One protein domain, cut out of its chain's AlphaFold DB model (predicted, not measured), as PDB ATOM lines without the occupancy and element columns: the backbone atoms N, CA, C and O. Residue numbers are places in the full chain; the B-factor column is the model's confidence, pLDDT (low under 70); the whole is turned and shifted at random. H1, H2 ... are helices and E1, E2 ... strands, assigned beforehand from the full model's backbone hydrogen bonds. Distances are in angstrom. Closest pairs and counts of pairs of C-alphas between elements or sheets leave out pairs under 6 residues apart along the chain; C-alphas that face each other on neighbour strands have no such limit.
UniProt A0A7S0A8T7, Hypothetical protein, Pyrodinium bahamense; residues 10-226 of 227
ATOM      1  N   LEU A  10      41.490 -30.809  17.746       63.00
ATOM      2  CA  LEU A  10      42.131 -29.737  18.502       63.00
ATOM      3  C   LEU A  10      42.820 -28.742  17.561       63.00
ATOM      4  O   LEU A  10      42.655 -27.546  17.758       63.00
ATOM      5  N   ASP A  11      43.498 -29.215  16.511       64.81
ATOM      6  CA  ASP A  11      44.145 -28.351  15.509       64.81
ATOM      7  C   ASP A  11      43.118 -27.479  14.780       64.81
ATOM      8  O   ASP A  11      43.343 -26.288  14.571       64.81
ATOM      9  N   VAL A  12      41.955 -28.060  14.462       64.38
ATOM     10  CA  VAL A  12      40.811 -27.320  13.917       64.38
ATOM     11  C   VAL A  12      40.372 -26.251  14.916       64.38
ATOM     12  O   VAL A  12      40.390 -25.072  14.588       64.38
ATOM     13  N   ARG A  13      40.070 -26.626  16.165       62.41
ATOM     14  CA  ARG A  13      39.595 -25.676  17.183       62.41
ATOM     15  C   ARG A  13      40.602 -24.560  17.484       62.41
ATOM     16  O   ARG A  13      40.192 -23.421  17.691       62.41
ATOM     17  N   CYS A  14      41.899 -24.855  17.499       65.56
ATOM     18  CA  CYS A  14      42.953 -23.855  17.665       65.56
ATOM     19  C   CYS A  14      42.979 -22.877  16.486       65.56
ATOM     20  O   CYS A  14      42.929 -21.671  16.715       65.56
ATOM     21  N   ALA A  15      42.949 -23.369  15.243       64.56
ATOM     22  CA  ALA A  15      42.888 -22.519  14.055       64.56
ATOM     23  C   ALA A  15      41.603 -21.667  14.007       64.56
ATOM     24  O   ALA A  15      41.625 -20.518  13.574       64.56
ATOM     25  N   GLU A  16      40.476 -22.197  14.486       65.00
ATOM     26  CA  GLU A  16      39.197 -21.483  14.575       65.00
ATOM     27  C   GLU A  16      39.222 -20.367  15.625       65.00
ATOM     28  O   GLU A  16      38.726 -19.264  15.375       65.00
ATOM     29  N   VAL A  17      39.825 -20.636  16.786       65.56
ATOM     30  CA  VAL A  17      40.049 -19.647  17.844       65.56
ATOM     31  C   VAL A  17      41.014 -18.569  17.359       65.56
ATOM     32  O   VAL A  17      40.712 -17.388  17.507       65.56
ATOM     33  N   GLU A  18      42.121 -18.935  16.715       64.62
ATOM     34  CA  GLU A  18      43.048 -17.982  16.096       64.62
ATOM     35  C   GLU A  18      42.358 -17.139  15.021       64.62
ATOM     36  O   GLU A  18      42.496 -15.918  15.026       64.62
ATOM     37  N   ALA A  19      41.544 -17.741  14.150       62.94
ATOM     38  CA  ALA A  19      40.756 -17.016  13.156       62.94
ATOM     39  C   ALA A  19      39.728 -16.079  13.810       62.94
ATOM     40  O   ALA A  19      39.518 -14.963  13.340       62.94
ATOM     41  N   ALA A  20      39.096 -16.489  14.911       61.75
ATOM     42  CA  ALA A  20      38.193 -15.646  15.688       61.75
ATOM     43  C   ALA A  20      38.907 -14.468  16.359       61.75
ATOM     44  O   ALA A  20      38.416 -13.343  16.299       61.75
ATOM     45  N   PHE A  21      40.080 -14.694  16.953       64.38
ATOM     46  CA  PHE A  21      40.912 -13.625  17.499       64.38
ATOM     47  C   PHE A  21      41.412 -12.691  16.398       64.38
ATOM     48  O   PHE A  21      41.334 -11.476  16.552       64.38
ATOM     49  N   ALA A  22      41.835 -13.233  15.256       59.78
ATOM     50  CA  ALA A  22      42.254 -12.450  14.103       59.78
ATOM     51  C   ALA A  22      41.095 -11.641  13.504       59.78
ATOM     52  O   ALA A  22      41.333 -10.549  13.005       59.78
ATOM     53  N   ARG A  23      39.849 -12.135  13.562       64.94
ATOM     54  CA  ARG A  23      38.641 -11.398  13.148       64.94
ATOM     55  C   ARG A  23      38.308 -10.221  14.057       64.94
ATOM     56  O   ARG A  23      37.608  -9.329  13.608       64.94
ATOM     57  N   ARG A  24      38.828 -10.170  15.288       70.69
ATOM     58  CA  ARG A  24      38.684  -9.001  16.176       70.69
ATOM     59  C   ARG A  24      39.595  -7.833  15.789       70.69
ATOM     60  O   ARG A  24      39.503  -6.779  16.413       70.69
ATOM     61  N   ASP A  25      40.448  -8.008  14.779       81.06
ATOM     62  CA  ASP A  25      41.182  -6.914  14.150       81.06
ATOM     63  C   ASP A  25      40.186  -5.871  13.603       81.06
ATOM     64  O   ASP A  25      39.369  -6.207  12.734       81.06
ATOM     65  N   PRO A  26      40.243  -4.608  14.073       85.81
ATOM     66  CA  PRO A  26      39.360  -3.543  13.607       85.81
ATOM     67  C   PRO A  26      39.333  -3.386  12.083       85.81
ATOM     68  O   PRO A  26      38.274  -3.123  11.517       85.81
ATOM     69  N   SER A  27      40.468  -3.599  11.410       87.31
ATOM     70  CA  SER A  27      40.567  -3.494   9.952       87.31
ATOM     71  C   SER A  27      39.754  -4.584   9.248       87.31
ATOM     72  O   SER A  27      39.014  -4.315   8.300       87.31
ATOM     73  N   LYS A  28      39.804  -5.820   9.760       85.56
ATOM     74  CA  LYS A  28      39.022  -6.936   9.209       85.56
ATOM     75  C   LYS A  28      37.534  -6.784   9.486       85.56
ATOM     76  O   LYS A  28      36.730  -7.071   8.606       85.56
ATOM     77  N   ILE A  29      37.159  -6.306  10.674       88.25
ATOM     78  CA  ILE A  29      35.758  -5.982  10.980       88.25
ATOM     79  C   ILE A  29      35.231  -4.929  10.004       88.25
ATOM     80  O   ILE A  29      34.144  -5.108   9.456       88.25
ATOM     81  N   ALA A  30      36.000  -3.869   9.747       91.62
ATOM     82  CA  ALA A  30      35.618  -2.830   8.797       91.62
ATOM     83  C   ALA A  30      35.454  -3.383   7.368       91.62
ATOM     84  O   ALA A  30      34.450  -3.096   6.715       91.62
ATOM     85  N   ASP A  31      36.375  -4.237   6.903       91.69
ATOM     86  CA  ASP A  31      36.252  -4.902   5.597       91.69
ATOM     87  C   ASP A  31      34.990  -5.781   5.524       91.69
ATOM     88  O   ASP A  31      34.228  -5.698   4.560       91.69
ATOM     89  N   LEU A  32      34.698  -6.574   6.559       92.12
ATOM     90  CA  LEU A  32      33.495  -7.412   6.592       92.12
ATOM     91  C   LEU A  32      32.199  -6.591   6.619       92.12
ATOM     92  O   LEU A  32      31.240  -6.955   5.932       92.12
ATOM     93  N   ARG A  33      32.168  -5.468   7.349       95.06
ATOM     94  CA  ARG A  33      31.054  -4.504   7.295       95.06
ATOM     95  C   ARG A  33      30.845  -4.002   5.875       95.06
ATOM     96  O   ARG A  33      29.727  -4.049   5.363       95.06
ATOM     97  N   GLN A  34      31.923  -3.590   5.212       95.81
ATOM     98  CA  GLN A  34      31.850  -3.093   3.845       95.81
ATOM     99  C   GLN A  34      31.363  -4.175   2.874       95.81
ATOM    100  O   GLN A  34      30.541  -3.885   2.006       95.81
ATOM    101  N   LYS A  35      31.802  -5.432   3.031       96.06
ATOM    102  CA  LYS A  35      31.283  -6.558   2.236       96.06
ATOM    103  C   LYS A  35      29.788  -6.772   2.454       96.06
ATOM    104  O   LYS A  35      29.074  -6.960   1.472       96.06
ATOM    105  N   PHE A  36      29.317  -6.709   3.699       97.50
ATOM    106  CA  PHE A  36      27.898  -6.843   4.040       97.50
ATOM    107  C   PHE A  36      27.047  -5.747   3.396       97.50
ATOM    108  O   PHE A  36      26.069  -6.044   2.709       97.50
ATOM    109  N   VAL A  37      27.466  -4.486   3.528       98.06
ATOM    110  CA  VAL A  37      26.794  -3.343   2.895       98.06
ATOM    111  C   VAL A  37      26.818  -3.472   1.372       98.06
ATOM    112  O   VAL A  37      25.776  -3.370   0.729       98.06
ATOM    113  N   ASN A  38      27.972  -3.770   0.773       98.00
ATOM    114  CA  ASN A  38      28.089  -3.938  -0.676       98.00
ATOM    115  C   ASN A  38      27.195  -5.070  -1.195       98.00
ATOM    116  O   ASN A  38      26.562  -4.914  -2.236       98.00
ATOM    117  N   ALA A  39      27.115  -6.190  -0.475       97.56
ATOM    118  CA  ALA A  39      26.229  -7.293  -0.822       97.56
ATOM    119  C   ALA A  39      24.756  -6.864  -0.789       97.56
ATOM    120  O   ALA A  39      24.039  -7.131  -1.750       97.56
ATOM    121  N   ALA A  40      24.326  -6.129   0.242       98.00
ATOM    122  CA  ALA A  40      22.974  -5.576   0.309       98.00
ATOM    123  C   ALA A  40      22.667  -4.657  -0.881       98.00
ATOM    124  O   ALA A  40      21.613  -4.755  -1.508       98.00
ATOM    125  N   LEU A  41      23.625  -3.801  -1.238       98.00
ATOM    126  CA  LEU A  41      23.493  -2.854  -2.341       98.00
ATOM    127  C   LEU A  41      23.363  -3.527  -3.713       98.00
ATOM    128  O   LEU A  41      22.687  -2.976  -4.579       98.00
ATOM    129  N   ARG A  42      23.940  -4.720  -3.917       97.81
ATOM    130  CA  ARG A  42      23.753  -5.496  -5.161       97.81
ATOM    131  C   ARG A  42      22.309  -5.935  -5.382       97.81
ATOM    132  O   ARG A  42      21.937  -6.207  -6.519       97.81
ATOM    133  N   TYR A  43      21.515  -6.028  -4.317       97.50
ATOM    134  CA  TYR A  43      20.120  -6.449  -4.400       97.50
ATOM    135  C   TYR A  43      19.149  -5.296  -4.666       97.50
ATOM    136  O   TYR A  43      17.981  -5.574  -4.933       97.50
ATOM    137  N   VAL A  44      19.597  -4.033  -4.648       97.44
ATOM    138  CA  VAL A  44      18.747  -2.868  -4.954       97.44
ATOM    139  C   VAL A  44      18.068  -3.036  -6.318       97.44
ATOM    140  O   VAL A  44      18.708  -3.381  -7.308       97.44
ATOM    141  N   GLY A  45      16.755  -2.805  -6.355       95.00
ATOM    142  CA  GLY A  45      15.889  -3.041  -7.513       95.00
ATOM    143  C   GLY A  45      15.271  -4.444  -7.573       95.00
ATOM    144  O   GLY A  45      14.439  -4.697  -8.444       95.00
ATOM    145  N   THR A  46      15.629  -5.357  -6.660       96.50
ATOM    146  CA  THR A  46      14.957  -6.662  -6.557       96.50
ATOM    147  C   THR A  46      13.529  -6.459  -6.046       96.50
ATOM    148  O   THR A  46      13.384  -5.911  -4.954       96.50
ATOM    149  N   PRO A  47      12.483  -6.904  -6.766       95.12
ATOM    150  CA  PRO A  47      11.097  -6.621  -6.392       95.12
ATOM    151  C   PRO A  47      10.673  -7.302  -5.082       95.12
ATOM    152  O   PRO A  47      11.188  -8.372  -4.725       95.12
ATOM    153  N   TYR A  48       9.709  -6.710  -4.376       94.56
ATOM    154  CA  TYR A  48       9.150  -7.296  -3.163       94.56
ATOM    155  C   TYR A  48       8.281  -8.496  -3.536       94.56
ATOM    156  O   TYR A  48       7.673  -8.530  -4.596       94.56
ATOM    157  N   ARG A  49       8.238  -9.511  -2.668       90.19
ATOM    158  CA  ARG A  49       7.422 -10.746  -2.753       90.19
ATOM    159  C   ARG A  49       6.456 -10.825  -3.953       90.19
ATOM    160  O   ARG A  49       5.488 -10.073  -4.026       90.19
ATOM    161  N   LYS A  50       6.607 -11.858  -4.793       89.50
ATOM    162  CA  LYS A  50       5.830 -12.084  -6.034       89.50
ATOM    163  C   LYS A  50       4.330 -11.766  -5.957       89.50
ATOM    164  O   LYS A  50       3.769 -11.246  -6.916       89.50
ATOM    165  N   LEU A  51       3.680 -12.059  -4.827       86.06
ATOM    166  CA  LEU A  51       2.252 -11.806  -4.622       86.06
ATOM    167  C   LEU A  51       1.833 -10.344  -4.857       86.06
ATOM    168  O   LEU A  51       0.699 -10.130  -5.262       86.06
ATOM    169  N   TYR A  52       2.705  -9.354  -4.638       84.06
ATOM    170  CA  TYR A  52       2.396  -7.933  -4.877       84.06
ATOM    171  C   TYR A  52       2.459  -7.541  -6.360       84.06
ATOM    172  O   TYR A  52       2.061  -6.440  -6.736       84.06
ATOM    173  N   HIS A  53       2.900  -8.456  -7.219       84.81
ATOM    174  CA  HIS A  53       2.938  -8.289  -8.669       84.81
ATOM    175  C   HIS A  53       1.871  -9.123  -9.382       84.81
ATOM    176  O   HIS A  53       1.819  -9.121 -10.609       84.81
ATOM    177  N   ASP A  54       1.035  -9.842  -8.632       85.38
ATOM    178  CA  ASP A  54      -0.091 -10.601  -9.161       85.38
ATOM    179  C   ASP A  54      -1.331  -9.695  -9.271       85.38
ATOM    180  O   ASP A  54      -1.781  -9.203  -8.235       85.38
ATOM    181  N   PRO A  55      -1.916  -9.486 -10.467       85.25
ATOM    182  CA  PRO A  55      -3.112  -8.656 -10.641       85.25
ATOM    183  C   PRO A  55      -4.339  -9.116  -9.843       85.25
ATOM    184  O   PRO A  55      -5.263  -8.331  -9.650       85.25
ATOM    185  N   SER A  56      -4.375 -10.373  -9.385       85.56
ATOM    186  CA  SER A  56      -5.446 -10.886  -8.519       85.56
ATOM    187  C   SER A  56      -5.315 -10.437  -7.059       85.56
ATOM    188  O   SER A  56      -6.253 -10.592  -6.274       85.56
ATOM    189  N   ASN A  57      -4.169  -9.875  -6.668       81.06
ATOM    190  CA  ASN A  57      -3.935  -9.417  -5.310       81.06
ATOM    191  C   ASN A  57      -4.574  -8.039  -5.069       81.06
ATOM    192  O   ASN A  57      -4.298  -7.108  -5.824       81.06
ATOM    193  N   PRO A  58      -5.336  -7.834  -3.977       80.69
ATOM    194  CA  PRO A  58      -5.884  -6.515  -3.646       80.69
ATOM    195  C   PRO A  58      -4.811  -5.438  -3.409       80.69
ATOM    196  O   PRO A  58      -5.091  -4.255  -3.557       80.69
ATOM    197  N   ASN A  59      -3.585  -5.839  -3.062       76.31
ATOM    198  CA  ASN A  59      -2.432  -4.957  -2.865       76.31
ATOM    199  C   ASN A  59      -1.467  -4.964  -4.066       76.31
ATOM    200  O   ASN A  59      -0.301  -4.598  -3.914       76.31
ATOM    201  N   TYR A  60      -1.917  -5.439  -5.232       80.69
ATOM    202  CA  TYR A  60      -1.138  -5.430  -6.466       80.69
ATOM    203  C   TYR A  60      -0.603  -4.029  -6.777       80.69
ATOM    204  O   TYR A  60      -1.329  -3.046  -6.637       80.69
ATOM    205  N   LEU A  61       0.649  -3.938  -7.233       79.25
ATOM    206  CA  LEU A  61       1.212  -2.719  -7.811       79.25
ATOM    207  C   LEU A  61       0.672  -2.518  -9.240       79.25
ATOM    208  O   LEU A  61       1.126  -3.222 -10.151       79.25
ATOM    209  N   PRO A  62      -0.240  -1.553  -9.485       76.06
ATOM    210  CA  PRO A  62      -0.840  -1.364 -10.800       76.06
ATOM    211  C   PRO A  62       0.214  -1.091 -11.874       76.06
ATOM    212  O   PRO A  62       1.073  -0.227 -11.713       76.06
ATOM    213  N   GLY A  63       0.150  -1.834 -12.981       73.81
ATOM    214  CA  GLY A  63       1.092  -1.684 -14.094       73.81
ATOM    215  C   GLY A  63       2.451  -2.352 -13.868       73.81
ATOM    216  O   GLY A  63       3.351  -2.200 -14.698       73.81
ATOM    217  N   SER A  64       2.618  -3.118 -12.786       75.62
ATOM    218  CA  SER A  64       3.849  -3.864 -12.565       75.62
ATOM    219  C   SER A  64       4.059  -4.930 -13.641       75.62
ATOM    220  O   SER A  64       3.247  -5.838 -13.808       75.62
ATOM    221  N   LYS A  65       5.200  -4.842 -14.336       79.56
ATOM    222  CA  LYS A  65       5.688  -5.846 -15.300       79.56
ATOM    223  C   LYS A  65       6.583  -6.905 -14.643       79.56
ATOM    224  O   LYS A  65       7.164  -7.739 -15.331       79.56
ATOM    225  N   LEU A  66       6.715  -6.856 -13.317       83.12
ATOM    226  CA  LEU A  66       7.706  -7.615 -12.558       83.12
ATOM    227  C   LEU A  66       7.198  -8.983 -12.093       83.12
ATOM    228  O   LEU A  66       7.950  -9.697 -11.452       83.12
ATOM    229  N   TYR A  67       5.977  -9.404 -12.451       81.94
ATOM    230  CA  TYR A  67       5.449 -10.732 -12.086       81.94
ATOM    231  C   TYR A  67       6.355 -11.896 -12.528       81.94
ATOM    232  O   TYR A  67       6.450 -12.916 -11.843       81.94
ATOM    233  N   ASN A  68       7.050 -11.718 -13.656       83.50
ATOM    234  CA  ASN A  68       7.996 -12.684 -14.217       83.50
ATOM    235  C   ASN A  68       9.460 -12.375 -13.856       83.50
ATOM    236  O   ASN A  68      10.365 -12.900 -14.502       83.50
ATOM    237  N   ALA A  69       9.717 -11.509 -12.868       87.88
ATOM    238  CA  ALA A  69      11.075 -11.250 -12.410       87.88
ATOM    239  C   ALA A  69      11.740 -12.557 -11.933       87.88
ATOM    240  O   ALA A  69      11.073 -13.416 -11.345       87.88
ATOM    241  N   PRO A  70      13.055 -12.725 -12.159       88.50
ATOM    242  CA  PRO A  70      13.759 -13.963 -11.828       88.50
ATOM    243  C   PRO A  70      13.842 -14.212 -10.318       88.50
ATOM    244  O   PRO A  70      14.099 -15.335  -9.884       88.50
ATOM    245  N   ARG A  71      13.659 -13.164  -9.509       91.62
ATOM    246  CA  ARG A  71      13.755 -13.224  -8.057       91.62
ATOM    247  C   ARG A  71      12.885 -12.149  -7.414       91.62
ATOM    248  O   ARG A  71      12.716 -11.075  -7.978       91.62
ATOM    249  N   PHE A  72      12.392 -12.458  -6.221       93.88
ATOM    250  CA  PHE A  72      11.694 -11.542  -5.325       93.88
ATOM    251  C   PHE A  72      12.291 -11.695  -3.934       93.88
ATOM    252  O   PHE A  72      12.706 -12.802  -3.581       93.88
ATOM    253  N   MET A  73      12.325 -10.618  -3.156       94.50
ATOM    254  CA  MET A  73      12.862 -10.649  -1.797       94.50
ATOM    255  C   MET A  73      12.035  -9.781  -0.865       94.50
ATOM    256  O   MET A  73      11.800  -8.611  -1.157       94.50
ATOM    257  N   ASP A  74      11.630 -10.330   0.275       95.25
ATOM    258  CA  ASP A  74      11.310  -9.517   1.450       95.25
ATOM    259  C   ASP A  74      12.567  -9.170   2.265       95.25
ATOM    260  O   ASP A  74      13.687  -9.543   1.910       95.25
ATOM    261  N   GLU A  75      12.393  -8.404   3.338       95.88
ATOM    262  CA  GLU A  75      13.481  -7.930   4.191       95.88
ATOM    263  C   GLU A  75      14.248  -9.072   4.883       95.88
ATOM    264  O   GLU A  75      15.459  -8.978   5.088       95.88
ATOM    265  N   VAL A  76      13.576 -10.186   5.191       96.06
ATOM    266  CA  VAL A  76      14.203 -11.367   5.800       96.06
ATOM    267  C   VAL A  76      14.970 -12.154   4.739       96.06
ATOM    268  O   VAL A  76      16.131 -12.502   4.951       96.06
ATOM    269  N   GLN A  77      14.365 -12.385   3.573       95.88
ATOM    270  CA  GLN A  77      15.009 -13.030   2.427       95.88
ATOM    271  C   GLN A  77      16.252 -12.263   1.971       95.88
ATOM    272  O   GLN A  77      17.268 -12.886   1.668       95.88
ATOM    273  N   LEU A  78      16.208 -10.928   1.980       97.56
ATOM    274  CA  LEU A  78      17.370 -10.085   1.707       97.56
ATOM    275  C   LEU A  78      18.533 -10.423   2.655       97.56
ATOM    276  O   LEU A  78      19.636 -10.701   2.187       97.56
ATOM    277  N   LEU A  79      18.289 -10.479   3.970       97.31
ATOM    278  CA  LEU A  79      19.315 -10.851   4.951       97.31
ATOM    279  C   LEU A  79      19.838 -12.279   4.741       97.31
ATOM    280  O   LEU A  79      21.046 -12.496   4.820       97.31
ATOM    281  N   HIS A  80      18.963 -13.238   4.424       95.19
ATOM    282  CA  HIS A  80      19.377 -14.606   4.086       95.19
ATOM    283  C   HIS A  80      20.345 -14.640   2.908       95.19
ATOM    284  O   HIS A  80      21.384 -15.289   2.989       95.19
ATOM    285  N   HIS A  81      20.015 -13.934   1.828       95.62
ATOM    286  CA  HIS A  81      20.840 -13.906   0.627       95.62
ATOM    287  C   HIS A  81      22.176 -13.202   0.855       95.62
ATOM    288  O   HIS A  81      23.200 -13.695   0.397       95.62
ATOM    289  N   ILE A  82      22.194 -12.102   1.609       96.88
ATOM    290  CA  ILE A  82      23.443 -11.417   1.962       96.88
ATOM    291  C   ILE A  82      24.350 -12.327   2.799       96.88
ATOM    292  O   ILE A  82      25.549 -12.400   2.536       96.88
ATOM    293  N   VAL A  83      23.803 -13.026   3.800       93.88
ATOM    294  CA  VAL A  83      24.600 -13.938   4.633       93.88
ATOM    295  C   VAL A  83      25.072 -15.152   3.831       93.88
ATOM    296  O   VAL A  83      26.222 -15.546   3.984       93.88
ATOM    297  N   ASP A  84      24.244 -15.722   2.950       91.94
ATOM    298  CA  ASP A  84      24.659 -16.839   2.086       91.94
ATOM    299  C   ASP A  84      25.759 -16.427   1.090       91.94
ATOM    300  O   ASP A  84      26.729 -17.165   0.923       91.94
ATOM    301  N   ASP A  85      25.678 -15.221   0.512       93.38
ATOM    302  CA  ASP A  85      26.735 -14.639  -0.331       93.38
ATOM    303  C   ASP A  85      28.063 -14.473   0.434       93.38
ATOM    304  O   ASP A  85      29.137 -14.473  -0.169       93.38
ATOM    305  N   LEU A  86      27.998 -14.292   1.758       91.44
ATOM    306  CA  LEU A  86      29.144 -14.013   2.625       91.44
ATOM    307  C   LEU A  86      29.503 -15.175   3.554       91.44
ATOM    308  O   LEU A  86      30.340 -15.005   4.442       91.44
ATOM    309  N   LYS A  87      28.928 -16.362   3.348       87.12
ATOM    310  CA  LYS A  87      29.084 -17.512   4.254       87.12
ATOM    311  C   LYS A  87      30.532 -17.941   4.467       87.12
ATOM    312  O   LYS A  87      30.885 -18.357   5.564       87.12
ATOM    313  N   GLU A  88      31.387 -17.796   3.455       81.19
ATOM    314  CA  GLU A  88      32.820 -18.098   3.575       81.19
ATOM    315  C   GLU A  88      33.546 -17.113   4.502       81.19
ATOM    316  O   GLU A  88      34.503 -17.485   5.177       81.19
ATOM    317  N   TYR A  89      33.064 -15.872   4.579       83.31
ATOM    318  CA  TYR A  89      33.611 -14.834   5.447       83.31
ATOM    319  C   TYR A  89      33.023 -14.891   6.862       83.31
ATOM    320  O   TYR A  89      33.741 -14.703   7.844       83.31
ATOM    321  N   PHE A  90      31.717 -15.145   6.968       81.56
ATOM    322  CA  PHE A  90      30.988 -15.163   8.237       81.56
ATOM    323  C   PHE A  90      31.131 -16.498   8.975       81.56
ATOM    324  O   PHE A  90      31.083 -16.527  10.198       81.56
ATOM    325  N   GLY A  91      31.355 -17.601   8.257       75.62
ATOM    326  CA  GLY A  91      31.489 -18.941   8.835       75.62
ATOM    327  C   GLY A  91      30.161 -19.622   9.180       75.62
ATOM    328  O   GLY A  91      30.177 -20.773   9.615       75.62
ATOM    329  N   PHE A  92      29.026 -18.958   8.941       81.94
ATOM    330  CA  PHE A  92      27.686 -19.472   9.216       81.94
ATOM    331  C   PHE A  92      26.697 -19.133   8.094       81.94
ATOM    332  O   PHE A  92      26.964 -18.313   7.216       81.94
ATOM    333  N   VAL A  93      25.525 -19.765   8.160       86.75
ATOM    334  CA  VAL A  93      24.349 -19.443   7.346       86.75
ATOM    335  C   VAL A  93      23.147 -19.227   8.260       86.75
ATOM    336  O   VAL A  93      23.063 -19.820   9.335       86.75
ATOM    337  N   LEU A  94      22.201 -18.392   7.839       86.62
ATOM    338  CA  LEU A  94      20.912 -18.285   8.518       86.62
ATOM    339  C   LEU A  94      19.984 -19.411   8.029       86.62
ATOM    340  O   LEU A  94      19.843 -19.605   6.821       86.62
ATOM    341  N   ASP A  95      19.323 -20.122   8.947       84.75
ATOM    342  CA  ASP A  95      18.299 -21.131   8.611       84.75
ATOM    343  C   ASP A  95      17.185 -20.487   7.782       84.75
ATOM    344  O   ASP A  95      16.578 -19.530   8.239       84.75
ATOM    345  N   PHE A  96      16.870 -21.016   6.602       78.62
ATOM    346  CA  PHE A  96      15.844 -20.465   5.707       78.62
ATOM    347  C   PHE A  96      14.457 -20.287   6.362       78.62
ATOM    348  O   PHE A  96      13.664 -19.463   5.913       78.62
ATOM    349  N   ASN A  97      14.155 -21.022   7.438       83.62
ATOM    350  CA  ASN A  97      12.926 -20.867   8.223       83.62
ATOM    351  C   ASN A  97      13.036 -19.805   9.334       83.62
ATOM    352  O   ASN A  97      12.116 -19.634  10.147       83.62
ATOM    353  N   SER A  98      14.170 -19.111   9.434       86.44
ATOM    354  CA  SER A  98      14.383 -18.074  10.427       86.44
ATOM    355  C   SER A  98      13.433 -16.909  10.157       86.44
ATOM    356  O   SER A  98      13.217 -16.469   9.034       86.44
ATOM    357  N   THR A  99      12.795 -16.440  11.222       91.62
ATOM    358  CA  THR A  99      11.876 -15.309  11.156       91.62
ATOM    359  C   THR A  99      12.635 -14.056  11.549       91.62
ATOM    360  O   THR A  99      13.678 -14.130  12.202       91.62
ATOM    361  N   LEU A 100      12.047 -12.891  11.297       92.38
ATOM    362  CA  LEU A 100      12.583 -11.626  11.785       92.38
ATOM    363  C   LEU A 100      12.894 -11.642  13.299       92.38
ATOM    364  O   LEU A 100      13.906 -11.110  13.748       92.38
ATOM    365  N   ARG A 101      12.053 -12.315  14.099       91.56
ATOM    366  CA  ARG A 101      12.274 -12.496  15.543       91.56
ATOM    367  C   ARG A 101      13.466 -13.407  15.844       91.56
ATOM    368  O   ARG A 101      14.139 -13.183  16.846       91.56
ATOM    369  N   HIS A 102      13.699 -14.438  15.031       91.06
ATOM    370  CA  HIS A 102      14.880 -15.291  15.160       91.06
ATOM    371  C   HIS A 102      16.144 -14.473  14.887       91.06
ATOM    372  O   HIS A 102      17.003 -14.414  15.758       91.06
ATOM    373  N   ILE A 103      16.195 -13.746  13.767       91.75
ATOM    374  CA  ILE A 103      17.328 -12.880  13.402       91.75
ATOM    375  C   ILE A 103      17.611 -11.840  14.493       91.75
ATOM    376  O   ILE A 103      18.750 -11.689  14.919       91.75
ATOM    377  N   PHE A 104      16.575 -11.182  15.019       93.19
ATOM    378  CA  PHE A 104      16.722 -10.227  16.120       93.19
ATOM    379  C   PHE A 104      17.403 -10.833  17.358       93.19
ATOM    380  O   PHE A 104      18.226 -10.183  17.994       93.19
ATOM    381  N   ARG A 105      17.085 -12.088  17.705       89.25
ATOM    382  CA  ARG A 105      17.705 -12.792  18.843       89.25
ATOM    383  C   ARG A 105      19.160 -13.184  18.584       89.25
ATOM    384  O   ARG A 105      19.912 -13.303  19.544       89.25
ATOM    385  N   LEU A 106      19.546 -13.371  17.321       87.81
ATOM    386  CA  LEU A 106      20.923 -13.677  16.920       87.81
ATOM    387  C   LEU A 106      21.852 -12.454  16.980       87.81
ATOM    388  O   LEU A 106      23.048 -12.595  16.748       87.81
ATOM    389  N   LEU A 107      21.323 -11.267  17.288       90.50
ATOM    390  CA  LEU A 107      22.082 -10.026  17.426       90.50
ATOM    391  C   LEU A 107      21.926  -9.482  18.856       90.50
ATOM    392  O   LEU A 107      21.190  -8.521  19.086       90.50
ATOM    393  N   PRO A 108      22.590 -10.081  19.859       87.62
ATOM    394  CA  PRO A 108      22.371  -9.716  21.258       87.62
ATOM    395  C   PRO A 108      22.910  -8.324  21.616       87.62
ATOM    396  O   PRO A 108      22.455  -7.723  22.588       87.62
ATOM    397  N   LYS A 109      23.857  -7.784  20.838       91.62
ATOM    398  CA  LYS A 109      24.461  -6.476  21.109       91.62
ATOM    399  C   LYS A 109      23.514  -5.341  20.713       91.62
ATOM    400  O   LYS A 109      23.395  -4.990  19.540       91.62
ATOM    401  N   GLU A 110      22.847  -4.784  21.715       95.62
ATOM    402  CA  GLU A 110      22.022  -3.581  21.590       95.62
ATOM    403  C   GLU A 110      22.881  -2.324  21.475       95.62
ATOM    404  O   GLU A 110      23.887  -2.192  22.176       95.62
ATOM    405  N   LEU A 111      22.443  -1.403  20.625       96.00
ATOM    406  CA  LEU A 111      22.916  -0.028  20.594       96.00
ATOM    407  C   LEU A 111      21.802   0.840  21.179       96.00
ATOM    408  O   LEU A 111      20.635   0.674  20.819       96.00
ATOM    409  N   ARG A 112      22.150   1.685  22.147       93.25
ATOM    410  CA  ARG A 112      21.174   2.504  22.876       93.25
ATOM    411  C   ARG A 112      20.763   3.709  22.053       93.25
ATOM    412  O   ARG A 112      19.585   4.034  22.010       93.25
ATOM    413  N   GLU A 113      21.742   4.306  21.388       93.06
ATOM    414  CA  GLU A 113      21.583   5.544  20.648       93.06
ATOM    415  C   GLU A 113      21.936   5.334  19.165       93.06
ATOM    416  O   GLU A 113      22.785   4.488  18.848       93.06
ATOM    417  N   PRO A 114      21.294   6.069  18.237       92.44
ATOM    418  CA  PRO A 114      21.566   5.928  16.808       92.44
ATOM    419  C   PRO A 114      22.978   6.355  16.392       92.44
ATOM    420  O   PRO A 114      23.502   5.838  15.411       92.44
ATOM    421  N   ASP A 115      23.622   7.254  17.137       93.69
ATOM    422  CA  ASP A 115      24.999   7.706  16.884       93.69
ATOM    423  C   ASP A 115      26.048   6.590  17.053       93.69
ATOM    424  O   ASP A 115      27.187   6.719  16.605       93.69
ATOM    425  N   GLN A 116      25.659   5.470  17.667       95.12
ATOM    426  CA  GLN A 116      26.486   4.275  17.817       95.12
ATOM    427  C   GLN A 116      26.405   3.333  16.609       95.12
ATOM    428  O   GLN A 116      27.092   2.308  16.604       95.12
ATOM    429  N   LEU A 117      25.526   3.613  15.639       96.75
ATOM    430  CA  LEU A 117      25.362   2.788  14.449       96.75
ATOM    431  C   LEU A 117      26.610   2.848  13.571       96.75
ATOM    432  O   LEU A 117      27.102   3.910  13.197       96.75
ATOM    433  N   GLU A 118      27.068   1.672  13.162       96.62
ATOM    434  CA  GLU A 118      28.091   1.515  12.136       96.62
ATOM    435  C   GLU A 118      27.463   0.886  10.884       96.62
ATOM    436  O   GLU A 118      26.573   0.034  11.008       96.62
ATOM    437  N   PRO A 119      27.928   1.224   9.664       97.62
ATOM    438  CA  PRO A 119      27.438   0.591   8.444       97.62
ATOM    439  C   PRO A 119      27.408  -0.944   8.546       97.62
ATOM    440  O   PRO A 119      28.363  -1.590   8.994       97.62
ATOM    441  N   GLY A 120      26.276  -1.526   8.164       97.75
ATOM    442  CA  GLY A 120      25.953  -2.944   8.294       97.75
ATOM    443  C   GLY A 120      25.141  -3.309   9.541       97.75
ATOM    444  O   GLY A 120      24.556  -4.389   9.565       97.75
ATOM    445  N   ASP A 121      25.062  -2.444  10.555       98.38
ATOM    446  CA  ASP A 121      24.185  -2.673  11.710       98.38
ATOM    447  C   ASP A 121      22.707  -2.732  11.292       98.38
ATOM    448  O   ASP A 121      22.303  -2.171  10.273       98.38
ATOM    449  N   LEU A 122      21.897  -3.457  12.065       98.44
ATOM    450  CA  LEU A 122      20.497  -3.712  11.734       98.44
ATOM    451  C   LEU A 122      19.555  -2.863  12.588       98.44
ATOM    452  O   LEU A 122      19.691  -2.775  13.810       98.44
ATOM    453  N   ILE A 123      18.546  -2.299  11.935       98.44
ATOM    454  CA  ILE A 123      17.527  -1.431  12.517       98.44
ATOM    455  C   ILE A 123      16.200  -2.177  12.470       98.44
ATOM    456  O   ILE A 123      15.682  -2.443  11.393       98.44
ATOM    457  N   PHE A 124      15.639  -2.539  13.618       98.19
ATOM    458  CA  PHE A 124      14.400  -3.310  13.701       98.19
ATOM    459  C   PHE A 124      13.233  -2.448  14.163       98.19
ATOM    460  O   PHE A 124      13.341  -1.713  15.142       98.19
ATOM    461  N   TYR A 125      12.074  -2.626  13.534       97.56
ATOM    462  CA  TYR A 125      10.883  -1.827  13.811       97.56
ATOM    463  C   TYR A 125       9.841  -2.682  14.500       97.56
ATOM    464  O   TYR A 125       9.341  -3.673  13.951       97.56
ATOM    465  N   LYS A 126       9.491  -2.278  15.715       95.12
ATOM    466  CA  LYS A 126       8.374  -2.830  16.464       95.12
ATOM    467  C   LYS A 126       7.169  -1.928  16.270       95.12
ATOM    468  O   LYS A 126       7.224  -0.744  16.594       95.12
ATOM    469  N   VAL A 127       6.070  -2.496  15.792       92.38
ATOM    470  CA  VAL A 127       4.828  -1.752  15.566       92.38
ATOM    471  C   VAL A 127       3.762  -2.093  16.593       92.38
ATOM    472  O   VAL A 127       3.778  -3.162  17.222       92.38
ATOM    473  N   ALA A 128       2.810  -1.177  16.728       87.88
ATOM    474  CA  ALA A 128       1.615  -1.380  17.518       87.88
ATOM    475  C   ALA A 128       0.771  -2.549  16.970       87.88
ATOM    476  O   ALA A 128       0.802  -2.839  15.770       87.88
ATOM    477  N   PRO A 129      -0.008  -3.219  17.838       79.25
ATOM    478  CA  PRO A 129      -1.094  -4.099  17.421       79.25
ATOM    479  C   PRO A 129      -1.948  -3.478  16.317       79.25
ATOM    480  O   PRO A 129      -2.321  -2.307  16.417       79.25
ATOM    481  N   ARG A 130      -2.364  -4.270  15.322       68.44
ATOM    482  CA  ARG A 130      -3.484  -3.834  14.483       68.44
ATOM    483  C   ARG A 130      -4.738  -3.748  15.350       68.44
ATOM    484  O   ARG A 130      -4.983  -4.677  16.128       68.44
ATOM    485  N   PRO A 131      -5.560  -2.699  15.204       57.91
ATOM    486  CA  PRO A 131      -6.881  -2.699  15.804       57.91
ATOM    487  C   PRO A 131      -7.679  -3.880  15.230       57.91
ATOM    488  O   PRO A 131      -8.017  -3.919  14.050       57.91
ATOM    489  N   SER A 132      -7.941  -4.895  16.057       50.75
ATOM    490  CA  SER A 132      -8.881  -5.968  15.733       50.75
ATOM    491  C   SER A 132     -10.294  -5.401  15.869       50.75
ATOM    492  O   SER A 132     -10.711  -5.119  16.992       50.75
ATOM    493  N   GLY A 133     -11.016  -5.187  14.765       46.62
ATOM    494  CA  GLY A 133     -12.306  -4.496  14.864       46.62
ATOM    495  C   GLY A 133     -13.271  -4.570  13.684       46.62
ATOM    496  O   GLY A 133     -14.185  -3.759  13.654       46.62
ATOM    497  N   LEU A 134     -13.123  -5.501  12.733       46.06
ATOM    498  CA  LEU A 134     -14.089  -5.628  11.622       46.06
ATOM    499  C   LEU A 134     -14.928  -6.912  11.632       46.06
ATOM    500  O   LEU A 134     -15.836  -7.033  10.820       46.06
ATOM    501  N   LEU A 135     -14.682  -7.846  12.556       40.50
ATOM    502  CA  LEU A 135     -15.520  -9.037  12.718       40.50
ATOM    503  C   LEU A 135     -15.833  -9.276  14.206       40.50
ATOM    504  O   LEU A 135     -14.898  -9.370  15.012       40.50
ATOM    505  N   PRO A 136     -17.119  -9.382  14.597       37.31
ATOM    506  CA  PRO A 136     -17.499  -9.814  15.938       37.31
ATOM    507  C   PRO A 136     -16.946 -11.223  16.202       37.31
ATOM    508  O   PRO A 136     -17.183 -12.136  15.417       37.31
ATOM    509  N   GLY A 137     -16.206 -11.410  17.299       47.31
ATOM    510  CA  GLY A 137     -15.783 -12.738  17.774       47.31
ATOM    511  C   GLY A 137     -14.308 -13.117  17.582       47.31
ATOM    512  O   GLY A 137     -13.883 -14.128  18.132       47.31
ATOM    513  N   THR A 138     -13.481 -12.316  16.901       46.72
ATOM    514  CA  THR A 138     -12.031 -12.584  16.781       46.72
ATOM    515  C   THR A 138     -11.208 -11.611  17.631       46.72
ATOM    516  O   THR A 138     -10.481 -10.765  17.114       46.72
ATOM    517  N   SER A 139     -11.323 -11.703  18.958       45.41
ATOM    518  CA  SER A 139     -10.659 -10.801  19.918       45.41
ATOM    519  C   SER A 139      -9.247 -11.238  20.334       45.41
ATOM    520  O   SER A 139      -8.780 -10.904  21.425       45.41
ATOM    521  N   ARG A 140      -8.499 -11.945  19.476       46.81
ATOM    522  CA  ARG A 140      -7.052 -12.066  19.703       46.81
ATOM    523  C   ARG A 140      -6.404 -10.741  19.322       46.81
ATOM    524  O   ARG A 140      -6.003 -10.555  18.176       46.81
ATOM    525  N   ARG A 141      -6.299  -9.827  20.297       51.94
ATOM    526  CA  ARG A 141      -5.376  -8.684  20.237       51.94
ATOM    527  C   ARG A 141      -4.016  -9.238  19.816       51.94
ATOM    528  O   ARG A 141      -3.368  -9.932  20.598       51.94
ATOM    529  N   GLN A 142      -3.610  -9.004  18.573       57.34
ATOM    530  CA  GLN A 142      -2.260  -9.352  18.154       57.34
ATOM    531  C   GLN A 142      -1.325  -8.434  18.934       57.34
ATOM    532  O   GLN A 142      -1.399  -7.224  18.775       57.34
ATOM    533  N   GLY A 143      -0.508  -8.986  19.833       63.06
ATOM    534  CA  GLY A 143       0.478  -8.195  20.569       63.06
ATOM    535  C   GLY A 143       1.414  -7.442  19.620       63.06
ATOM    536  O   GLY A 143       1.520  -7.779  18.438       63.06
ATOM    537  N   SER A 144       2.108  -6.427  20.138       75.19
ATOM    538  CA  SER A 144       3.127  -5.724  19.360       75.19
ATOM    539  C   SER A 144       4.151  -6.712  18.800       75.19
ATOM    540  O   SER A 144       4.525  -7.702  19.444       75.19
ATOM    541  N   ARG A 145       4.587  -6.472  17.564       86.56
ATOM    542  CA  ARG A 145       5.483  -7.383  16.849       86.56
ATOM    543  C   ARG A 145       6.565  -6.620  16.110       86.56
ATOM    544  O   ARG A 145       6.339  -5.502  15.658       86.56
ATOM    545  N   LEU A 146       7.723  -7.262  15.979       90.31
ATOM    546  CA  LEU A 146       8.714  -6.860  14.991       90.31
ATOM    547  C   LEU A 146       8.087  -7.050  13.612       90.31
ATOM    548  O   LEU A 146       7.573  -8.136  13.318       90.31
ATOM    549  N   LEU A 147       8.062  -5.978  12.832       91.88
ATOM    550  CA  LEU A 147       7.440  -5.956  11.514       91.88
ATOM    551  C   LEU A 147       8.459  -5.826  10.393       91.88
ATOM    552  O   LEU A 147       8.204  -6.366   9.329       91.88
ATOM    553  N   HIS A 148       9.552  -5.108  10.633       96.25
ATOM    554  CA  HIS A 148      10.498  -4.734   9.592       96.25
ATOM    555  C   HIS A 148      11.927  -4.694  10.126       96.25
ATOM    556  O   HIS A 148      12.134  -4.518  11.333       96.25
ATOM    557  N   VAL A 149      12.892  -4.825   9.223       98.06
ATOM    558  CA  VAL A 149      14.315  -4.603   9.489       98.06
ATOM    559  C   VAL A 149      14.958  -3.867   8.336       98.06
ATOM    560  O   VAL A 149      14.625  -4.118   7.183       98.06
ATOM    561  N   GLU A 150      15.907  -2.994   8.643       98.44
ATOM    562  CA  GLU A 150      16.763  -2.337   7.661       98.44
ATOM    563  C   GLU A 150      18.226  -2.514   8.001       98.44
ATOM    564  O   GLU A 150      18.588  -2.696   9.162       98.44
ATOM    565  N   ILE A 151      19.065  -2.448   6.976       98.69
ATOM    566  CA  ILE A 151      20.511  -2.416   7.120       98.69
ATOM    567  C   ILE A 151      20.918  -0.949   7.083       98.69
ATOM    568  O   ILE A 151      20.667  -0.262   6.093       98.69
ATOM    569  N   PHE A 152      21.543  -0.467   8.148       98.56
ATOM    570  CA  PHE A 152      22.121   0.866   8.185       98.56
ATOM    571  C   PHE A 152      23.309   0.943   7.223       98.56
ATOM    572  O   PHE A 152      24.192   0.085   7.261       98.56
ATOM    573  N   ILE A 153      23.349   1.956   6.360       97.62
ATOM    574  CA  ILE A 153      24.463   2.168   5.417       97.62
ATOM    575  C   ILE A 153      25.157   3.518   5.616       97.62
ATOM    576  O   ILE A 153      26.168   3.778   4.967       97.62
ATOM    577  N   GLY A 154      24.661   4.347   6.538       90.94
ATOM    578  CA  GLY A 154      25.242   5.649   6.845       90.94
ATOM    579  C   GLY A 154      24.810   6.719   5.850       90.94
ATOM    580  O   GLY A 154      23.734   7.283   5.997       90.94
ATOM    581  N   GLY A 155      25.656   7.025   4.868       83.81
ATOM    582  CA  GLY A 155      25.446   8.137   3.934       83.81
ATOM    583  C   GLY A 155      25.866   9.500   4.489       83.81
ATOM    584  O   GLY A 155      26.234   9.618   5.658       83.81
ATOM    585  N   ASP A 156      25.799  10.535   3.649       78.81
ATOM    586  CA  ASP A 156      26.316  11.881   3.965       78.81
ATOM    587  C   ASP A 156      25.613  12.515   5.177       78.81
ATOM    588  O   ASP A 156      26.201  13.317   5.901       78.81
ATOM    589  N   GLY A 157      24.356  12.129   5.414       78.88
ATOM    590  CA  GLY A 157      23.572  12.547   6.575       78.88
ATOM    591  C   GLY A 157      23.640  11.598   7.774       78.88
ATOM    592  O   GLY A 157      23.114  11.948   8.818       78.88
ATOM    593  N   GLY A 158      24.237  10.406   7.652       90.38
ATOM    594  CA  GLY A 158      24.291   9.419   8.740       90.38
ATOM    595  C   GLY A 158      22.957   8.734   9.068       90.38
ATOM    596  O   GLY A 158      22.820   8.166  10.147       90.38
ATOM    597  N   HIS A 159      21.981   8.772   8.158       94.44
ATOM    598  CA  HIS A 159      20.631   8.225   8.365       94.44
ATOM    599  C   HIS A 159      20.184   7.240   7.279       94.44
ATOM    600  O   HIS A 159      19.083   6.696   7.353       94.44
ATOM    601  N   GLU A 160      21.011   6.989   6.267       97.38
ATOM    602  CA  GLU A 160      20.642   6.123   5.160       97.38
ATOM    603  C   GLU A 160      20.579   4.653   5.572       97.38
ATOM    604  O   GLU A 160      21.386   4.132   6.356       97.38
ATOM    605  N   SER A 161      19.640   3.952   4.953       98.19
ATOM    606  CA  SER A 161      19.446   2.521   5.121       98.19
ATOM    607  C   SER A 161      19.108   1.839   3.798       98.19
ATOM    608  O   SER A 161      18.773   2.472   2.795       98.19
ATOM    609  N   VAL A 162      19.204   0.513   3.783       98.44
ATOM    610  CA  VAL A 162      18.738  -0.332   2.682       98.44
ATOM    611  C   VAL A 162      17.854  -1.442   3.234       98.44
ATOM    612  O   VAL A 162      18.183  -2.085   4.234       98.44
ATOM    613  N   SER A 163      16.710  -1.666   2.594       97.81
ATOM    614  CA  SER A 163      15.823  -2.787   2.906       97.81
ATOM    615  C   SER A 163      14.851  -3.068   1.769       97.81
ATOM    616  O   SER A 163      14.810  -2.324   0.791       97.81
ATOM    617  N   SER A 164      14.064  -4.135   1.907       97.06
ATOM    618  CA  SER A 164      12.973  -4.484   1.006       97.06
ATOM    619  C   SER A 164      11.623  -4.144   1.623       97.06
ATOM    620  O   SER A 164      11.295  -4.628   2.703       97.06
ATOM    621  N   LEU A 165      10.820  -3.340   0.930       93.88
ATOM    622  CA  LEU A 165       9.455  -2.999   1.335       93.88
ATOM    623  C   LEU A 165       8.529  -2.995   0.118       93.88
ATOM    624  O   LEU A 165       8.960  -2.610  -0.971       93.88
ATOM    625  N   PRO A 166       7.243  -3.355   0.283       92.00
ATOM    626  CA  PRO A 166       6.279  -3.126  -0.772       92.00
ATOM    627  C   PRO A 166       5.999  -1.628  -0.900       92.00
ATOM    628  O   PRO A 166       5.987  -0.902   0.097       92.00
ATOM    629  N   TRP A 167       5.685  -1.169  -2.109       88.38
ATOM    630  CA  TRP A 167       5.458   0.257  -2.406       88.38
ATOM    631  C   TRP A 167       4.346   0.933  -1.570       88.38
ATOM    632  O   TRP A 167       4.329   2.148  -1.403       88.38
ATOM    633  N   LEU A 168       3.398   0.158  -1.031       89.31
ATOM    634  CA  LEU A 168       2.321   0.650  -0.157       89.31
ATOM    635  C   LEU A 168       2.726   0.758   1.319       89.31
ATOM    636  O   LEU A 168       1.959   1.283   2.121       89.31
ATOM    637  N   ALA A 169       3.881   0.223   1.721       90.62
ATOM    638  CA  ALA A 169       4.238   0.156   3.137       90.62
ATOM    639  C   ALA A 169       4.566   1.523   3.743       90.62
ATOM    640  O   ALA A 169       4.349   1.711   4.942       90.62
ATOM    641  N   HIS A 170       5.114   2.445   2.951       93.88
ATOM    642  CA  HIS A 170       5.514   3.768   3.418       93.88
ATOM    643  C   HIS A 170       5.655   4.751   2.252       93.88
ATOM    644  O   HIS A 170       6.053   4.361   1.155       93.88
ATOM    645  N   GLU A 171       5.424   6.041   2.498       93.19
ATOM    646  CA  GLU A 171       5.579   7.103   1.488       93.19
ATOM    647  C   GLU A 171       7.012   7.222   0.954       93.19
ATOM    648  O   GLU A 171       7.219   7.470  -0.232       93.19
ATOM    649  N   ARG A 172       8.009   6.936   1.802       94.44
ATOM    650  CA  ARG A 172       9.440   6.966   1.442       94.44
ATOM    651  C   ARG A 172       9.852   5.933   0.391       94.44
ATOM    652  O   ARG A 172      10.946   6.029  -0.146       94.44
ATOM    653  N   THR A 173       8.990   4.958   0.092       92.44
ATOM    654  CA  THR A 173       9.194   4.054  -1.050       92.44
ATOM    655  C   THR A 173       9.045   4.784  -2.385       92.44
ATOM    656  O   THR A 173       9.446   4.263  -3.415       92.44
ATOM    657  N   ASN A 174       8.434   5.977  -2.402       91.12
ATOM    658  CA  ASN A 174       8.203   6.771  -3.607       91.12
ATOM    659  C   ASN A 174       7.588   5.947  -4.761       91.12
ATOM    660  O   ASN A 174       7.988   6.059  -5.920       91.12
ATOM    661  N   ARG A 175       6.628   5.073  -4.420       87.50
ATOM    662  CA  ARG A 175       5.953   4.136  -5.340       87.50
ATOM    663  C   ARG A 175       6.875   3.120  -6.028       87.50
ATOM    664  O   ARG A 175       6.478   2.511  -7.021       87.50
ATOM    665  N   GLN A 176       8.076   2.914  -5.508       88.38
ATOM    666  CA  GLN A 176       8.961   1.829  -5.904       88.38
ATOM    667  C   GLN A 176       8.771   0.641  -4.963       88.38
ATOM    668  O   GLN A 176       8.445   0.790  -3.784       88.38
ATOM    669  N   ASP A 177       8.961  -0.556  -5.499       90.06
ATOM    670  CA  ASP A 177       8.707  -1.808  -4.802       90.06
ATOM    671  C   ASP A 177       9.997  -2.616  -4.661       90.06
ATOM    672  O   ASP A 177      10.806  -2.669  -5.590       90.06
ATOM    673  N   GLY A 178      10.179  -3.248  -3.502       94.69
ATOM    674  CA  GLY A 178      11.302  -4.137  -3.241       94.69
ATOM    675  C   GLY A 178      12.493  -3.457  -2.586       94.69
ATOM    676  O   GLY A 178      12.332  -2.509  -1.811       94.69
ATOM    677  N   VAL A 179      13.684  -3.989  -2.867       97.88
ATOM    678  CA  VAL A 179      14.944  -3.595  -2.232       97.88
ATOM    679  C   VAL A 179      15.366  -2.212  -2.710       97.88
ATOM    680  O   VAL A 179      15.606  -2.003  -3.900       97.88
ATOM    681  N   GLN A 180      15.490  -1.270  -1.784       97.31
ATOM    682  CA  GLN A 180      15.732   0.139  -2.075       97.31
ATOM    683  C   GLN A 180      16.650   0.766  -1.035       97.31
ATOM    684  O   GLN A 180      16.729   0.307   0.106       97.31
ATOM    685  N   ARG A 181      17.321   1.847  -1.443       97.38
ATOM    686  CA  ARG A 181      17.972   2.771  -0.516       97.38
ATOM    687  C   ARG A 181      16.947   3.769   0.002       97.38
ATOM    688  O   ARG A 181      16.168   4.309  -0.781       97.38
ATOM    689  N   PHE A 182      17.009   4.058   1.289       96.62
ATOM    690  CA  PHE A 182      16.214   5.086   1.937       96.62
ATOM    691  C   PHE A 182      17.145   6.151   2.500       96.62
ATOM    692  O   PHE A 182      18.131   5.826   3.152       96.62
ATOM    693  N   ALA A 183      16.815   7.421   2.259       95.50
ATOM    694  CA  ALA A 183      17.602   8.553   2.752       95.50
ATOM    695  C   ALA A 183      17.567   8.679   4.288       95.50
ATOM    696  O   ALA A 183      18.477   9.241   4.888       95.50
ATOM    697  N   ASN A 184      16.501   8.167   4.910       94.56
ATOM    698  CA  ASN A 184      16.325   8.137   6.353       94.56
ATOM    699  C   ASN A 184      15.664   6.808   6.771       94.56
ATOM    700  O   ASN A 184      14.656   6.385   6.182       94.56
ATOM    701  N   TYR A 185      16.236   6.152   7.780       95.88
ATOM    702  CA  TYR A 185      15.676   4.957   8.408       95.88
ATOM    703  C   TYR A 185      14.484   5.279   9.324       95.88
ATOM    704  O   TYR A 185      13.703   4.388   9.658       95.88
ATOM    705  N   GLU A 186      14.326   6.518   9.779       94.94
ATOM    706  CA  GLU A 186      13.250   6.890  10.694       94.94
ATOM    707  C   GLU A 186      11.878   6.750  10.027       94.94
ATOM    708  O   GLU A 186      11.648   7.184   8.897       94.94
ATOM    709  N   MET A 187      10.956   6.109  10.746       94.44
ATOM    710  CA  MET A 187       9.576   5.900  10.319       94.44
ATOM    711  C   MET A 187       8.648   6.038  11.518       94.44
ATOM    712  O   MET A 187       8.885   5.438  12.567       94.44
ATOM    713  N   ASP A 188       7.558   6.773  11.337       94.56
ATOM    714  CA  ASP A 188       6.466   6.897  12.302       94.56
ATOM    715  C   ASP A 188       5.468   5.728  12.189       94.56
ATOM    716  O   ASP A 188       4.810   5.362  13.167       94.56
ATOM    717  N   LYS A 189       5.376   5.095  11.013       93.38
ATOM    718  CA  LYS A 189       4.501   3.946  10.742       93.38
ATOM    719  C   LYS A 189       5.067   3.007   9.677       93.38
ATOM    720  O   LYS A 189       5.937   3.371   8.903       93.38
ATOM    721  N   ILE A 190       4.535   1.787   9.610       91.94
ATOM    722  CA  ILE A 190       4.815   0.815   8.541       91.94
ATOM    723  C   ILE A 190       3.526   0.065   8.212       91.94
ATOM    724  O   ILE A 190       2.926  -0.557   9.096       91.94
ATOM    725  N   ALA A 191       3.110   0.092   6.941       88.12
ATOM    726  CA  ALA A 191       1.848  -0.488   6.473       88.12
ATOM    727  C   ALA A 191       0.670  -0.080   7.384       88.12
ATOM    728  O   ALA A 191      -0.015  -0.931   7.959       88.12
ATOM    729  N   ASP A 192       0.545   1.236   7.593       87.69
ATOM    730  CA  ASP A 192      -0.436   1.923   8.448       87.69
ATOM    731  C   ASP A 192      -0.444   1.540   9.938       87.69
ATOM    732  O   ASP A 192      -1.316   1.973  10.691       87.69
ATOM    733  N   GLN A 193       0.537   0.768  10.410       89.12
ATOM    734  CA  GLN A 193       0.711   0.493  11.836       89.12
ATOM    735  C   GLN A 193       1.751   1.452  12.429       89.12
ATOM    736  O   GLN A 193       2.883   1.459  11.940       89.12
ATOM    737  N   PRO A 194       1.424   2.204  13.496       93.38
ATOM    738  CA  PRO A 194       2.385   3.073  14.169       93.38
ATOM    739  C   PRO A 194       3.607   2.298  14.668       93.38
ATOM    740  O   PRO A 194       3.470   1.234  15.289       93.38
ATOM    741  N   VAL A 195       4.797   2.840  14.429       95.56
ATOM    742  CA  VAL A 195       6.045   2.357  15.020       95.56
ATOM    743  C   VAL A 195       6.036   2.731  16.502       95.56
ATOM    744  O   VAL A 195       5.882   3.888  16.873       95.56
ATOM    745  N   GLN A 196       6.165   1.730  17.369       94.88
ATOM    746  CA  GLN A 196       6.255   1.922  18.818       94.88
ATOM    747  C   GLN A 196       7.697   2.074  19.282       94.88
ATOM    748  O   GLN A 196       7.969   2.750  20.271       94.88
ATOM    749  N   THR A 197       8.611   1.342  18.652       95.19
ATOM    750  CA  THR A 197      10.010   1.292  19.069       95.19
ATOM    751  C   THR A 197      10.880   0.921  17.881       95.19
ATOM    752  O   THR A 197      10.556  -0.015  17.143       95.19
ATOM    753  N   ILE A 198      11.998   1.627  17.741       97.12
ATOM    754  CA  ILE A 198      13.098   1.264  16.851       97.12
ATOM    755  C   ILE A 198      14.183   0.626  17.720       97.12
ATOM    756  O   ILE A 198      14.523   1.151  18.777       97.12
ATOM    757  N   HIS A 199      14.685  -0.533  17.310       97.38
ATOM    758  CA  HIS A 199      15.766  -1.229  17.996       97.38
ATOM    759  C   HIS A 199      17.003  -1.273  17.106       97.38
ATOM    760  O   HIS A 199      16.960  -1.842  16.016       97.38
ATOM    761  N   PHE A 200      18.115  -0.756  17.613       97.94
ATOM    762  CA  PHE A 200      19.403  -0.781  16.934       97.94
ATOM    763  C   PHE A 200      20.224  -1.979  17.413       97.94
ATOM    764  O   PHE A 200      20.419  -2.192  18.616       97.94
ATOM    765  N   ARG A 201      20.676  -2.810  16.473       97.25
ATOM    766  CA  ARG A 201      21.407  -4.048  16.753       97.25
ATOM    767  C   ARG A 201      22.715  -4.075  15.984       97.25
ATOM    768  O   ARG A 201      22.734  -3.998  14.760       97.25
ATOM    769  N   SER A 202      23.807  -4.247  16.720       96.31
ATOM    770  CA  SER A 202      25.134  -4.271  16.123       96.31
ATOM    771  C   SER A 202      25.394  -5.589  15.395       96.31
ATOM    772  O   SER A 202      25.317  -6.666  15.998       96.31
ATOM    773  N   LEU A 203      25.803  -5.497  14.128       94.88
ATOM    774  CA  LEU A 203      26.242  -6.629  13.307       94.88
ATOM    775  C   LEU A 203      27.511  -7.279  13.865       94.88
ATOM    776  O   LEU A 203      27.819  -8.423  13.550       94.88
ATOM    777  N   ARG A 204      28.240  -6.571  14.734       90.31
ATOM    778  CA  ARG A 204      29.531  -6.981  15.289       90.31
ATOM    779  C   ARG A 204      29.564  -8.421  15.796       90.31
ATOM    780  O   ARG A 204      30.553  -9.101  15.583       90.31
ATOM    781  N   THR A 205      28.482  -8.907  16.398       85.75
ATOM    782  CA  THR A 205      28.403 -10.301  16.876       85.75
ATOM    783  C   THR A 205      28.496 -11.340  15.757       85.75
ATOM    784  O   THR A 205      29.074 -12.398  15.974       85.75
ATOM    785  N   TRP A 206      27.999 -11.038  14.555       88.56
ATOM    786  CA  TRP A 206      28.149 -11.889  13.370       88.56
ATOM    787  C   TRP A 206      29.560 -11.796  12.787       88.56
ATOM    788  O   TRP A 206      30.132 -12.807  12.388       88.56
ATOM    789  N   LEU A 207      30.143 -10.595  12.799       87.88
ATOM    790  CA  LEU A 207      31.483 -10.327  12.260       87.88
ATOM    791  C   LEU A 207      32.601 -10.917  13.130       87.88
ATOM    792  O   LEU A 207      33.626 -11.367  12.625       87.88
ATOM    793  N   GLU A 208      32.389 -10.922  14.445       78.69
ATOM    794  CA  GLU A 208      33.264 -11.548  15.437       78.69
ATOM    795  C   GLU A 208      32.974 -13.042  15.608       78.69
ATOM    796  O   GLU A 208      33.702 -13.714  16.347       78.69
ATOM    797  N   SER A 209      31.905 -13.560  14.986       63.06
ATOM    798  CA  SER A 209      31.467 -14.924  15.244       63.06
ATOM    799  C   SER A 209      32.574 -15.917  14.889       63.06
ATOM    800  O   SER A 209      33.207 -15.880  13.830       63.06
ATOM    801  N   SER A 210      32.833 -16.794  15.854       52.28
ATOM    802  CA  SER A 210      33.731 -17.933  15.747       52.28
ATOM    803  C   SER A 210      32.959 -19.226  15.556       52.28
ATOM    804  O   SER A 210      33.520 -20.287  15.805       52.28
ATOM    805  N   GLU A 211      31.675 -19.170  15.197       43.84
ATOM    806  CA  GLU A 211      30.948 -20.382  14.844       43.84
ATOM    807  C   GLU A 211      31.400 -20.793  13.455       43.84
ATOM    808  O   GLU A 211      30.716 -20.650  12.453       43.84
ATOM    809  N   THR A 212      32.624 -21.301  13.419       41.69
ATOM    810  CA  THR A 212      33.207 -22.143  12.395       41.69
ATOM    811  C   THR A 212      32.426 -23.442  12.359       41.69
ATOM    812  O   THR A 212      32.866 -24.552  12.619       41.69
ATOM    813  N   SER A 213      31.226 -23.279  11.855       43.72
ATOM    814  CA  SER A 213      30.548 -24.214  11.011       43.72
ATOM    815  C   SER A 213      31.239 -24.236   9.631       43.72
ATOM    816  O   SER A 213      30.581 -24.326   8.606       43.72
ATOM    817  N   TRP A 214      32.572 -24.202   9.535       44.31
ATOM    818  CA  TRP A 214      33.186 -24.727   8.312       44.31
ATOM    819  C   TRP A 214      33.040 -26.258   8.306       44.31
ATOM    820  O   TRP A 214      32.661 -26.848   7.297       44.31
ATOM    821  N   VAL A 215      33.166 -26.887   9.485       50.75
ATOM    822  CA  VAL A 215      32.823 -28.300   9.719       50.75
ATOM    823  C   VAL A 215      31.309 -28.532   9.679       50.75
ATOM    824  O   VAL A 215      30.867 -29.492   9.059       50.75
ATOM    825  N   HIS A 216      30.489 -27.663  10.280       45.25
ATOM    826  CA  HIS A 216      29.026 -27.825  10.267       45.25
ATOM    827  C   HIS A 216      28.420 -27.469   8.893       45.25
ATOM    828  O   HIS A 216      27.516 -28.156   8.439       45.25
ATOM    829  N   GLY A 217      28.976 -26.498   8.168       48.38
ATOM    830  CA  GLY A 217      28.609 -26.140   6.794       48.38
ATOM    831  C   GLY A 217      28.940 -27.255   5.807       48.38
ATOM    832  O   GLY A 217      28.056 -27.690   5.072       48.38
ATOM    833  N   LYS A 218      30.153 -27.831   5.876       50.59
ATOM    834  CA  LYS A 218      30.483 -29.046   5.109       50.59
ATOM    835  C   LYS A 218      29.690 -30.278   5.549       50.59
ATOM    836  O   LYS A 218      29.332 -31.087   4.698       50.59
ATOM    837  N   ALA A 219      29.388 -30.446   6.838       48.25
ATOM    838  CA  ALA A 219      28.560 -31.555   7.321       48.25
ATOM    839  C   ALA A 219      27.089 -31.425   6.882       48.25
ATOM    840  O   ALA A 219      26.431 -32.433   6.623       48.25
ATOM    841  N   MET A 220      26.576 -30.198   6.761       46.16
ATOM    842  CA  MET A 220      25.238 -29.910   6.240       46.16
ATOM    843  C   MET A 220      25.178 -30.049   4.711       46.16
ATOM    844  O   MET A 220      24.198 -30.582   4.195       46.16
ATOM    845  N   GLU A 221      26.232 -29.665   3.982       49.62
ATOM    846  CA  GLU A 221      26.360 -29.950   2.545       49.62
ATOM    847  C   GLU A 221      26.469 -31.453   2.265       49.62
ATOM    848  O   GLU A 221      25.761 -31.958   1.400       49.62
ATOM    849  N   ALA A 222      27.264 -32.203   3.035       48.81
ATOM    850  CA  ALA A 222      27.393 -33.654   2.875       48.81
ATOM    851  C   ALA A 222      26.066 -34.406   3.108       48.81
ATOM    852  O   ALA A 222      25.785 -35.384   2.420       48.81
ATOM    853  N   LYS A 223      25.207 -33.924   4.019       44.00
ATOM    854  CA  LYS A 223      23.863 -34.488   4.242       44.00
ATOM    855  C   LYS A 223      22.867 -34.193   3.117       44.00
ATOM    856  O   LYS A 223      21.911 -34.946   2.961       44.00
ATOM    857  N   ARG A 224      23.071 -33.140   2.319       42.84
ATOM    858  CA  ARG A 224      22.215 -32.820   1.159       42.84
ATOM    859  C   ARG A 224      22.436 -33.743  -0.044       42.84
ATOM    860  O   ARG A 224      21.568 -33.791  -0.904       42.84
ATOM    861  N   PHE A 225      23.545 -34.482  -0.089       42.19
ATOM    862  CA  PHE A 225      23.859 -35.440  -1.159       42.19
ATOM    863  C   PHE A 225      23.610 -36.908  -0.766       42.19
ATOM    864  O   PHE A 225      24.015 -37.812  -1.492       42.19
ATOM    865  N   MET A 226      22.970 -37.153   0.383       39.09
ATOM    866  CA  MET A 226      22.663 -38.496   0.897       39.09
ATOM    867  C   MET A 226      21.158 -38.813   0.978       39.09
ATOM    868  O   MET A 226      20.805 -39.844   1.544       39.09
TER     869      MET A 226
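What this domain is: This is residues 10 to 226 of the 227 residues of the protein "Hypothetical protein" of Pyrodinium bahamense (UniProt A0A7S0A8T7). A strongly twisted sheet of five strands has three helices, H2, H4 and H6, packed on one face, while H1 and H8 lie far from the sheet. H1 and the loop of residues 128 to 144 make the length, and residues 218 to 226, of which 218 to 224 belong to H8, stick out. The printed part has 217 residues, with eight named helices and five named strands in the order H1 H2 H3 H4 H5 H6 E1 E2 E3 E4 E5 H7 H8. The sheet, E4 E3 E2 E1 E5, is antiparallel throughout; the class is mixed, with under half of the residues in named elements. The whole is compact, with a radius of gyration of the C-alphas of 19.1 A and spans of 63 by 46 by 38 A.

How they stand to each other: Start at H1, residues 10 to 23, close but not clearly touching H2, residues 26 to 42: their closest C-alphas, Arg 23 and Ile 29, are 6.5 A apart. H2 is on the sheet at a height of 10.9 A, across E2, residues 145 to 154, at 73 degrees on the local plane. H3, residues 50 to 53, is not on the sheet. H4, residues 75 to 85, touches H2 with residues 36 to 40 of H2 alone, closest at C-alphas Ala 39 and Ile 82, 5.7 A, at a steep tilt of 59 degrees, opposite ways. H5, residues 87 to 90, is near H8, residues 214 to 224. H6, residues 100 to 105, has a height of 8.6 A over the sheet; H2, H4 and H6 on the same face make two layers, helices over a sheet. E1, residues 122 to 127, E2, E3, residues 160 to 165, and E4, residues 178 to 182, form a meander, each strand the antiparallel neighbour of the one before. Look for N 123 and O 150 at 2.8 A, N 162 and O 151 at 2.8 A, and N 180 and O 163 at 2.9 A. E5, residues 193 to 201, bends by 60 degrees at residue 196 and pairs with E1 at N 124 and O 199, 2.8 A. H7, residues 204 to 207, touches H2, closest at C-alphas Ile 29 and Leu 207, 6.2 A. In H1, H2, H4, H6 and H8 every O i to N i+4 pair is within hydrogen-bond range; H3, H5 and H7 are too short for one.

Where its parts are: Find C-alpha 10 at (42.131, -29.737, 18.502), where H1 begins its 19.4 A. H2 runs 24.5 A to C-alpha 42 at (23.753, -5.496, -5.161). E2 spans 25.7 A and E5 21.8 A. H8 ends at C-alpha 224, (22.215, -32.820, 1.159).

The domain as a whole: The two C-alphas farthest apart, Asp 11 and Pro 136, are 64.4 A apart. The printed part has no cut; H3 to H4, H6 to E1, E1 to E2 and E3 to E4 are long links. Mean pLDDT of the printed part is 83.0, and residues 10 to 23, 130 to 143 and 209 to 226 are under 70.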